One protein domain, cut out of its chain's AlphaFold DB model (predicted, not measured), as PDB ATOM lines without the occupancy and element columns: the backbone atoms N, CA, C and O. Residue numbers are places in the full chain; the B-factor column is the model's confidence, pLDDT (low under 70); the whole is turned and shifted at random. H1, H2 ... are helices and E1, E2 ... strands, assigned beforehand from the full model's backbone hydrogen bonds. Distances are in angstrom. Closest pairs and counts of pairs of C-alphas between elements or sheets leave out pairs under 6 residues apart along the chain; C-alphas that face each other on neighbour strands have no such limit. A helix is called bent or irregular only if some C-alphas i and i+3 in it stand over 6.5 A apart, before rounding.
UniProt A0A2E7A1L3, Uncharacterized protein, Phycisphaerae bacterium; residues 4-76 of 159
ATOM      1  N   ALA A   4     256.099 147.130 180.768       65.00
ATOM      2  CA  ALA A   4     255.929 145.685 180.909       65.00
ATOM      3  C   ALA A   4     257.060 144.880 180.236       65.00
ATOM      4  O   ALA A   4     257.543 143.925 180.830       65.00
ATOM      5  N   MET A   5     257.551 145.319 179.068       68.44
ATOM      6  CA  MET A   5     258.617 144.642 178.306       68.44
ATOM      7  C   MET A   5     260.028 144.870 178.872       68.44
ATOM      8  O   MET A   5     260.992 144.331 178.347       68.44
ATOM      9  N   GLN A   6     260.176 145.703 179.907       68.31
ATOM     10  CA  GLN A   6     261.465 145.969 180.561       68.31
ATOM     11  C   GLN A   6     261.576 145.296 181.933       68.31
ATOM     12  O   GLN A   6     262.542 145.530 182.662       68.31
ATOM     13  N   THR A   7     260.572 144.504 182.312       71.19
ATOM     14  CA  THR A   7     260.573 143.790 183.588       71.19
ATOM     15  C   THR A   7     261.498 142.579 183.468       71.19
ATOM     16  O   THR A   7     261.334 141.818 182.520       71.19
ATOM     17  N   PRO A   8     262.453 142.386 184.396       67.00
ATOM     18  CA  PRO A   8     263.401 141.274 184.316       67.00
ATOM     19  C   PRO A   8     262.731 139.904 184.462       67.00
ATOM     20  O   PRO A   8     263.172 138.968 183.816       67.00
ATOM     21  N   ASP A   9     261.657 139.817 185.252       77.62
ATOM     22  CA  ASP A   9     260.922 138.581 185.516       77.62
ATOM     23  C   ASP A   9     259.417 138.842 185.368       77.62
ATOM     24  O   ASP A   9     258.881 139.759 186.002       77.62
ATOM     25  N   THR A  10     258.713 138.034 184.572       88.38
ATOM     26  CA  THR A  10     257.246 138.099 184.456       88.38
ATOM     27  C   THR A  10     256.610 136.792 184.897       88.38
ATOM     28  O   THR A  10     256.973 135.724 184.419       88.38
ATOM     29  N   ALA A  11     255.632 136.867 185.801       89.00
ATOM     30  CA  ALA A  11     254.854 135.707 186.223       89.00
ATOM     31  C   ALA A  11     253.474 135.715 185.552       89.00
ATOM     32  O   ALA A  11     252.693 136.648 185.759       89.00
ATOM     33  N   LEU A  12     253.164 134.668 184.785       89.62
ATOM     34  CA  LEU A  12     251.834 134.430 184.226       89.62
ATOM     35  C   LEU A  12     251.124 133.341 185.035       89.62
ATOM     36  O   LEU A  12     251.607 132.216 185.143       89.62
ATOM     37  N   PHE A  13     249.960 133.681 185.582       88.44
ATOM     38  CA  PHE A  13     249.070 132.741 186.257       88.44
ATOM     39  C   PHE A  13     247.945 132.382 185.298       88.44
ATOM     40  O   PHE A  13     247.174 133.263 184.914       88.44
ATOM     41  N   ILE A  14     247.852 131.109 184.922       85.06
ATOM     42  CA  ILE A  14     246.751 130.613 184.097       85.06
ATOM     43  C   ILE A  14     245.723 129.983 185.042       85.06
ATOM     44  O   ILE A  14     245.991 128.912 185.598       85.06
ATOM     45  N   PRO A  15     244.591 130.663 185.303       82.94
ATOM     46  CA  PRO A  15     243.539 130.095 186.125       82.94
ATOM     47  C   PRO A  15     242.834 128.980 185.352       82.94
ATOM     48  O   PRO A  15     242.508 129.138 184.178       82.94
ATOM     49  N   ASP A  16     242.572 127.878 186.041       81.06
ATOM     50  CA  ASP A  16     241.728 126.792 185.564       81.06
ATOM     51  C   ASP A  16     240.906 126.306 186.764       81.06
ATOM     52  O   ASP A  16     241.463 126.014 187.824       81.06
ATOM     53  N   ASP A  17     239.581 126.291 186.629       79.38
ATOM     54  CA  ASP A  17     238.684 125.850 187.701       79.38
ATOM     55  C   ASP A  17     238.706 124.316 187.871       79.38
ATOM     56  O   ASP A  17     238.323 123.799 188.924       79.38
ATOM     57  N   GLU A  18     239.166 123.581 186.854       84.94
ATOM     58  CA  GLU A  18     239.192 122.116 186.812       84.94
ATOM     59  C   GLU A  18     240.598 121.530 187.014       84.94
ATOM     60  O   GLU A  18     240.738 120.329 187.276       84.94
ATOM     61  N   ALA A  19     241.642 122.362 186.951       80.81
ATOM     62  CA  ALA A  19     243.034 121.942 187.069       80.81
ATOM     63  C   ALA A  19     243.814 122.749 188.127       80.81
ATOM     64  O   ALA A  19     243.425 123.845 188.526       80.81
ATOM     65  N   PRO A  20     244.946 122.222 188.629       83.88
ATOM     66  CA  PRO A  20     245.847 123.005 189.461       83.88
ATOM     67  C   PRO A  20     246.329 124.254 188.717       83.88
ATOM     68  O   PRO A  20     246.694 124.164 187.547       83.88
ATOM     69  N   VAL A  21     246.401 125.386 189.423       87.44
ATOM     70  CA  VAL A  21     246.924 126.642 188.865       87.44
ATOM     71  C   VAL A  21     248.309 126.407 188.268       87.44
ATOM     72  O   VAL A  21     249.212 125.904 188.947       87.44
ATOM     73  N   LEU A  22     248.452 126.782 186.998       90.44
ATOM     74  CA  LEU A  22     249.719 126.785 186.287       90.44
ATOM     75  C   LEU A  22     250.355 128.167 186.439       90.44
ATOM     76  O   LEU A  22     249.788 129.174 186.008       90.44
ATOM     77  N   GLU A  23     251.533 128.212 187.053       93.81
ATOM     78  CA  GLU A  23     252.336 129.428 187.158       93.81
ATOM     79  C   GLU A  23     253.535 129.310 186.219       93.81
ATOM     80  O   GLU A  23     254.308 128.356 186.318       93.81
ATOM     81  N   LEU A  24     253.707 130.283 185.330       93.94
ATOM     82  CA  LEU A  24     254.838 130.360 184.413       93.94
ATOM     83  C   LEU A  24     255.718 131.542 184.810       93.94
ATOM     84  O   LEU A  24     255.219 132.660 184.937       93.94
ATOM     85  N   LEU A  25     257.012 131.296 184.994       94.38
ATOM     86  CA  LEU A  25     258.021 132.347 184.981       94.38
ATOM     87  C   LEU A  25     258.495 132.524 183.540       94.38
ATOM     88  O   LEU A  25     258.844 131.536 182.892       94.38
ATOM     89  N   LEU A  26     258.449 133.762 183.060       93.50
ATOM     90  CA  LEU A  26     258.668 134.113 181.669       93.50
ATOM     91  C   LEU A  26     259.694 135.236 181.536       93.50
ATOM     92  O   LEU A  26     259.604 136.256 182.233       93.50
ATOM     93  N   SER A  27     260.550 135.085 180.533       91.50
ATOM     94  CA  SER A  27     261.402 136.138 179.994       91.50
ATOM     95  C   SER A  27     260.761 136.696 178.724       91.50
ATOM     96  O   SER A  27     260.241 135.938 177.908       91.50
ATOM     97  N   LEU A  28     260.751 138.024 178.561       91.88
ATOM     98  CA  LEU A  28     260.176 138.683 177.385       91.88
ATOM     99  C   LEU A  28     261.263 139.313 176.523       91.88
ATOM    100  O   LEU A  28     262.064 140.109 177.012       91.88
ATOM    101  N   GLU A  29     261.204 139.047 175.223       91.00
ATOM    102  CA  GLU A  29     262.024 139.725 174.224       91.00
ATOM    103  C   GLU A  29     261.118 140.470 173.244       91.00
ATOM    104  O   GLU A  29     260.318 139.872 172.524       91.00
ATOM    105  N   GLY A  30     261.219 141.800 173.243       91.25
ATOM    106  CA  GLY A  30     260.500 142.644 172.293       91.25
ATOM    107  C   GLY A  30     261.102 142.554 170.892       91.25
ATOM    108  O   GLY A  30     262.322 142.481 170.750       91.25
ATOM    109  N   PHE A  31     260.264 142.622 169.860       92.62
ATOM    110  CA  PHE A  31     260.717 142.620 168.470       92.62
ATOM    111  C   PHE A  31     259.930 143.596 167.592       92.62
ATOM    112  O   PHE A  31     258.868 144.084 167.967       92.62
ATOM    113  N   GLU A  32     260.477 143.887 166.413       91.62
ATOM    114  CA  GLU A  32     259.866 144.760 165.407       91.62
ATOM    115  C   GLU A  32     259.339 143.925 164.234       91.62
ATOM    116  O   GLU A  32     259.950 142.925 163.851       91.62
ATOM    117  N   GLU A  33     258.235 144.357 163.625       89.88
ATOM    118  CA  GLU A  33     257.580 143.628 162.523       89.88
ATOM    119  C   GLU A  33     258.469 143.463 161.289       89.88
ATOM    120  O   GLU A  33     258.391 142.456 160.593       89.88
ATOM    121  N   GLU A  34     259.326 144.446 161.020       90.00
ATOM    122  CA  GLU A  34     260.254 144.429 159.885       90.00
ATOM    123  C   GLU A  34     261.565 143.677 160.200       90.00
ATOM    124  O   GLU A  34     262.469 143.634 159.364       90.00
ATOM    125  N   GLY A  35     261.694 143.108 161.406       91.56
ATOM    126  CA  GLY A  35     262.876 142.376 161.861       91.56
ATOM    127  C   GLY A  35     262.832 140.868 161.587       91.56
ATOM    128  O   GLY A  35     261.898 140.338 160.990       91.56
ATOM    129  N   ASP A  36     263.841 140.153 162.094       92.00
ATOM    130  CA  ASP A  36     264.017 138.702 161.887       92.00
ATOM    131  C   ASP A  36     262.833 137.862 162.403       92.00
ATOM    132  O   ASP A  36     262.536 136.793 161.872       92.00
ATOM    133  N   MET A  37     262.129 138.368 163.421       92.25
ATOM    134  CA  MET A  37     260.953 137.740 164.028       92.25
ATOM    135  C   MET A  37     259.617 138.194 163.415       92.25
ATOM    136  O   MET A  37     258.560 137.791 163.899       92.25
ATOM    137  N   GLY A  38     259.623 138.988 162.338       91.75
ATOM    138  CA  GLY A  38     258.404 139.525 161.715       91.75
ATOM    139  C   GLY A  38     257.363 138.464 161.335       91.75
ATOM    140  O   GLY A  38     256.160 138.677 161.478       91.75
ATOM    141  N   SER A  39     257.811 137.262 160.964       91.06
ATOM    142  CA  SER A  39     256.927 136.128 160.655       91.06
ATOM    143  C   SER A  39     256.074 135.664 161.847       91.06
ATOM    144  O   SER A  39     254.996 135.099 161.647       91.06
ATOM    145  N   LEU A  40     256.501 135.923 163.088       91.75
ATOM    146  CA  LEU A  40     255.720 135.631 164.294       91.75
ATOM    147  C   LEU A  40     254.541 136.597 164.447       91.75
ATOM    148  O   LEU A  40     253.452 136.169 164.839       91.75
ATOM    149  N   ALA A  41     254.726 137.870 164.082       92.50
ATOM    150  CA  ALA A  41     253.642 138.847 164.034       92.50
ATOM    151  C   ALA A  41     252.592 138.450 162.984       92.50
ATOM    152  O   ALA A  41     251.392 138.451 163.267       92.50
ATOM    153  N   ASP A  42     253.032 138.012 161.799       90.94
ATOM    154  CA  ASP A  42     252.134 137.481 160.767       90.94
ATOM    155  C   ASP A  42     251.359 136.257 161.266       90.94
ATOM    156  O   ASP A  42     250.137 136.179 161.105       90.94
ATOM    157  N   ARG A  43     252.045 135.318 161.934       90.44
ATOM    158  CA  ARG A  43     251.409 134.134 162.521       90.44
ATOM    159  C   ARG A  43     250.344 134.516 163.547       90.44
ATOM    160  O   ARG A  43     249.239 133.977 163.490       90.44
ATOM    161  N   TRP A  44     250.620 135.468 164.434       91.94
ATOM    162  CA  TRP A  44     249.627 135.971 165.387       91.94
ATOM    163  C   TRP A  44     248.423 136.603 164.673       91.94
ATOM    164  O   TRP A  44     247.275 136.298 164.996       91.94
ATOM    165  N   ARG A  45     248.656 137.412 163.634       91.38
ATOM    166  CA  ARG A  45     247.585 138.065 162.858       91.38
ATOM    167  C   ARG A  45     246.692 137.078 162.118       91.38
ATOM    168  O   ARG A  45     245.491 137.314 161.966       91.38
ATOM    169  N   ILE A  46     247.240 135.951 161.672       91.38
ATOM    170  CA  ILE A  46     246.440 134.867 161.093       91.38
ATOM    171  C   ILE A  46     245.400 134.380 162.118       91.38
ATOM    172  O   ILE A  46     244.227 134.230 161.762       91.38
ATOM    173  N   HIS A  47     245.787 134.238 163.388       90.94
ATOM    174  CA  HIS A  47     244.911 133.787 164.473       90.94
ATOM    175  C   HIS A  47     243.921 134.864 164.927       90.94
ATOM    176  O   HIS A  47     242.736 134.576 165.078       90.94
ATOM    177  N   HIS A  48     244.383 136.102 165.095       89.00
ATOM    178  CA  HIS A  48     243.636 137.127 165.833       89.00
ATOM    179  C   HIS A  48     243.157 138.312 164.981       89.00
ATOM    180  O   HIS A  48     242.305 139.076 165.421       89.00
ATOM    181  N   GLY A  49     243.623 138.436 163.738       86.94
ATOM    182  CA  GLY A  49     243.313 139.562 162.856       86.94
ATOM    183  C   GLY A  49     244.377 140.659 162.883       86.94
ATOM    184  O   GLY A  49     245.479 140.471 163.389       86.94
ATOM    185  N   ILE A  50     244.060 141.800 162.268       86.75
ATOM    186  CA  ILE A  50     244.943 142.971 162.218       86.75
ATOM    187  C   ILE A  50     244.453 143.957 163.272       86.75
ATOM    188  O   ILE A  50     243.288 144.346 163.235       86.75
ATOM    189  N   GLU A  51     245.348 144.361 164.163       83.06
ATOM    190  CA  GLU A  51     245.104 145.380 165.181       83.06
ATOM    191  C   GLU A  51     246.134 146.508 165.005       83.06
ATOM    192  O   GLU A  51     247.259 146.268 164.549       83.06
ATOM    193  N   GLU A  52     245.726 147.740 165.305       83.88
ATOM    194  CA  GLU A  52     246.603 148.915 165.286       83.88
ATOM    195  C   GLU A  52     247.312 149.061 166.650       83.88
ATOM    196  O   GLU A  52     246.861 148.526 167.659       83.88
ATOM    197  N   ASP A  53     248.442 149.770 166.697       83.38
ATOM    198  CA  ASP A  53     249.155 150.097 167.947       83.38
ATOM    199  C   ASP A  53     249.604 148.891 168.817       83.38
ATOM    200  O   ASP A  53     249.614 148.945 170.052       83.38
ATOM    201  N   ILE A  54     250.043 147.799 168.182       86.56
ATOM    202  CA  ILE A  54     250.586 146.611 168.867       86.56
ATOM    203  C   ILE A  54     252.066 146.809 169.234       86.56
ATOM    204  O   ILE A  54     252.837 147.416 168.495       86.56
ATOM    205  N   ASN A  55     252.485 146.253 170.376       89.31
ATOM    206  CA  ASN A  55     253.899 146.001 170.670       89.31
ATOM    207  C   ASN A  55     254.124 144.489 170.659       89.31
ATOM    208  O   ASN A  55     253.384 143.759 171.320       89.31
ATOM    209  N   TRP A  56     255.140 144.036 169.934       91.81
ATOM    210  CA  TRP A  56     255.424 142.617 169.783       91.81
ATOM    211  C   TRP A  56     256.479 142.147 170.770       91.81
ATOM    212  O   TRP A  56     257.500 142.806 170.967       91.81
ATOM    213  N   ALA A  57     256.230 140.989 171.373       92.44
ATOM    214  CA  ALA A  57     257.196 140.294 172.198       92.44
ATOM    215  C   ALA A  57     257.019 138.783 172.058       92.44
ATOM    216  O   ALA A  57     255.897 138.295 171.891       92.44
ATOM    217  N   VAL A  58     258.124 138.056 172.149       92.06
ATOM    218  CA  VAL A  58     258.123 136.615 172.406       92.06
ATOM    219  C   VAL A  58     258.312 136.370 173.897       92.06
ATOM    220  O   VAL A  58     258.835 137.225 174.616       92.06
ATOM    221  N   MET A  59     257.831 135.222 174.364       91.69
ATOM    222  CA  MET A  59     257.967 134.796 175.752       91.69
ATOM    223  C   MET A  59     258.700 133.464 175.779       91.69
ATOM    224  O   MET A  59     258.207 132.490 175.207       91.69
ATOM    225  N   ASP A  60     259.828 133.424 176.473       92.25
ATOM    226  CA  ASP A  60     260.498 132.180 176.823       92.25
ATOM    227  C   ASP A  60     259.998 131.711 178.182       92.25
ATOM    228  O   ASP A  60     259.818 132.507 179.105       92.25
ATOM    229  N   ILE A  61     259.739 130.411 178.299       94.00
ATOM    230  CA  ILE A  61     259.364 129.817 179.576       94.00
ATOM    231  C   ILE A  61     260.650 129.480 180.313       94.00
ATOM    232  O   ILE A  61     261.373 128.586 179.886       94.00
ATOM    233  N   ASP A  62     260.900 130.153 181.430       94.31
ATOM    234  CA  ASP A  62     262.061 129.880 182.277       94.31
ATOM    235  C   ASP A  62     261.771 128.691 183.196       94.31
ATOM    236  O   ASP A  62     262.552 127.748 183.324       94.31
ATOM    237  N   MET A  63     260.607 128.721 183.848       95.25
ATOM    238  CA  MET A  63     260.170 127.695 184.789       95.25
ATOM    239  C   MET A  63     258.652 127.618 184.851       95.25
ATOM    240  O   MET A  63     257.941 128.605 184.675       95.25
ATOM    241  N   VAL A  64     258.161 126.440 185.216       95.00
ATOM    242  CA  VAL A  64     256.747 126.182 185.468       95.00
ATOM    243  C   VAL A  64     256.553 125.655 186.872       95.00
ATOM    244  O   VAL A  64     257.257 124.742 187.300       95.00
ATOM    245  N   ARG A  65     255.558 126.186 187.582       93.94
ATOM    246  CA  ARG A  65     255.055 125.609 188.826       93.94
ATOM    247  C   ARG A  65     253.647 125.075 188.604       93.94
ATOM    248  O   ARG A  65     252.752 125.822 188.224       93.94
ATOM    249  N   ILE A  66     253.444 123.795 188.895       91.88
ATOM    250  CA  ILE A  66     252.118 123.170 188.909       91.88
ATOM    251  C   ILE A  66     252.030 122.198 190.084       91.88
ATOM    252  O   ILE A  66     252.935 121.396 190.313       91.88
ATOM    253  N   SER A  67     250.968 122.299 190.887       89.19
ATOM    254  CA  SER A  67     250.760 121.446 192.075       89.19
ATOM    255  C   SER A  67     251.961 121.389 193.039       89.19
ATOM    256  O   SER A  67     252.231 120.355 193.647       89.19
ATOM    257  N   GLY A  68     252.706 122.492 193.170       88.62
ATOM    258  CA  GLY A  68     253.903 122.571 194.017       88.62
ATOM    259  C   GLY A  68     255.165 121.922 193.430       88.62
ATOM    260  O   GLY A  68     256.217 121.984 194.062       88.62
ATOM    261  N   VAL A  69     255.088 121.342 192.232       93.94
ATOM    262  CA  VAL A  69     256.244 120.851 191.475       93.94
ATOM    263  C   VAL A  69     256.783 121.986 190.615       93.94
ATOM    264  O   VAL A  69     256.009 122.654 189.932       93.94
ATOM    265  N   VAL A  70     258.099 122.196 190.653       95.69
ATOM    266  CA  VAL A  70     258.805 123.125 189.762       95.69
ATOM    267  C   VAL A  70     259.462 122.318 188.649       95.69
ATOM    268  O   VAL A  70     260.178 121.354 188.926       95.69
ATOM    269  N   ILE A  71     259.194 122.703 187.408       95.56
ATOM    270  CA  ILE A  71     259.700 122.072 186.195       95.56
ATOM    271  C   ILE A  71     260.464 123.134 185.409       95.56
ATOM    272  O   ILE A  71     260.008 124.272 185.294       95.56
ATOM    273  N   ASP A  72     261.626 122.756 184.892       95.81
ATOM    274  CA  ASP A  72     262.415 123.597 183.999       95.81
ATOM    275  C   ASP A  72     261.652 123.872 182.693       95.81
ATOM    276  O   ASP A  72     260.980 122.979 182.161       95.81
ATOM    277  N   GLY A  73     261.732 125.103 182.189       92.75
ATOM    278  CA  GLY A  73     261.026 125.507 180.981       92.75
ATOM    279  C   GLY A  73     261.391 124.677 179.751       92.75
ATOM    280  O   GLY A  73     260.496 124.231 179.029       92.75
ATOM    281  N   GLU A  74     262.671 124.338 179.561       92.56
ATOM    282  CA  GLU A  74     263.122 123.538 178.413       92.56
ATOM    283  C   GLU A  74     262.464 122.149 178.385       92.56
ATOM    284  O   GLU A  74     262.225 121.576 177.319       92.56
ATOM    285  N   ALA A  75     262.113 121.600 179.553       92.88
ATOM    286  CA  ALA A  75     261.500 120.277 179.654       92.88
ATOM    287  C   ALA A  75     260.045 120.242 179.149       92.88
ATOM    288  O   ALA A  75     259.561 119.184 178.709       92.88
ATOM    289  N   ILE A  76     259.339 121.376 179.209       90.19
ATOM    290  CA  ILE A  76     257.917 121.465 178.856       90.19
ATOM    291  C   ILE A  76     257.668 122.055 177.471       90.19
ATOM    292  O   ILE A  76     256.602 121.817 176.901       90.19
TER     293      ILE A  76
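What this domain is: This is residues 4 to 76 of the 159 residues of an uncharacterized protein of Phycisphaerae bacterium (UniProt A0A2E7A1L3). Two long bent strands, E2 and E3, form a ribbon; E1 and E4 widen it at one end into a strongly twisted sheet, and H1 grazes the other end. Along the 73 printed residues come E1, E2, H1, E3, E4 and H2, class mixed; the sheet, E1 E2 E3 E4, is antiparallel. The whole is loose, radius of gyration of the C-alphas 14.7 A, spanning 41 by 26 by 22 A.

Where its parts are: Find C-alpha 10 at (257.246, 138.099, 184.456), where E1 runs to 14. Next come E2, residues 22 to 31, 26.3 A; H1, 38 to 48, 15.5 A; E3, 56 to 66, 27.5 A; E4, 69 to 72; and H2, 73 to 76, ending at (257.917, 121.465, 178.856).

How they stand to each other: E2 bends by 55 degrees at residue 25, E3 by 65 at 63. Look for N 25 and O 63, 2.9 A; in hairpin E1 and E2, N 12 and O 24, 2.9 A; in hairpin E3 and E4, N 64 and O 71, 2.8 A. H1 only grazes the sheet with residues 38 to 44; its closest C-alpha pair with E3 is Ala 41 and Trp 56, 7.1 A. H2 stands at the sheet's level, height 3.4 A. Every O i to N i+4 pair of H1 is within hydrogen-bond range; H2 is too short for one.

The domain as a whole: The farthest C-alphas, Glu 34 and Gly 68, are 41.0 A apart. The printed part has no cut and no long link; pLDDT is under 70 at residues 4 to 6 and 8.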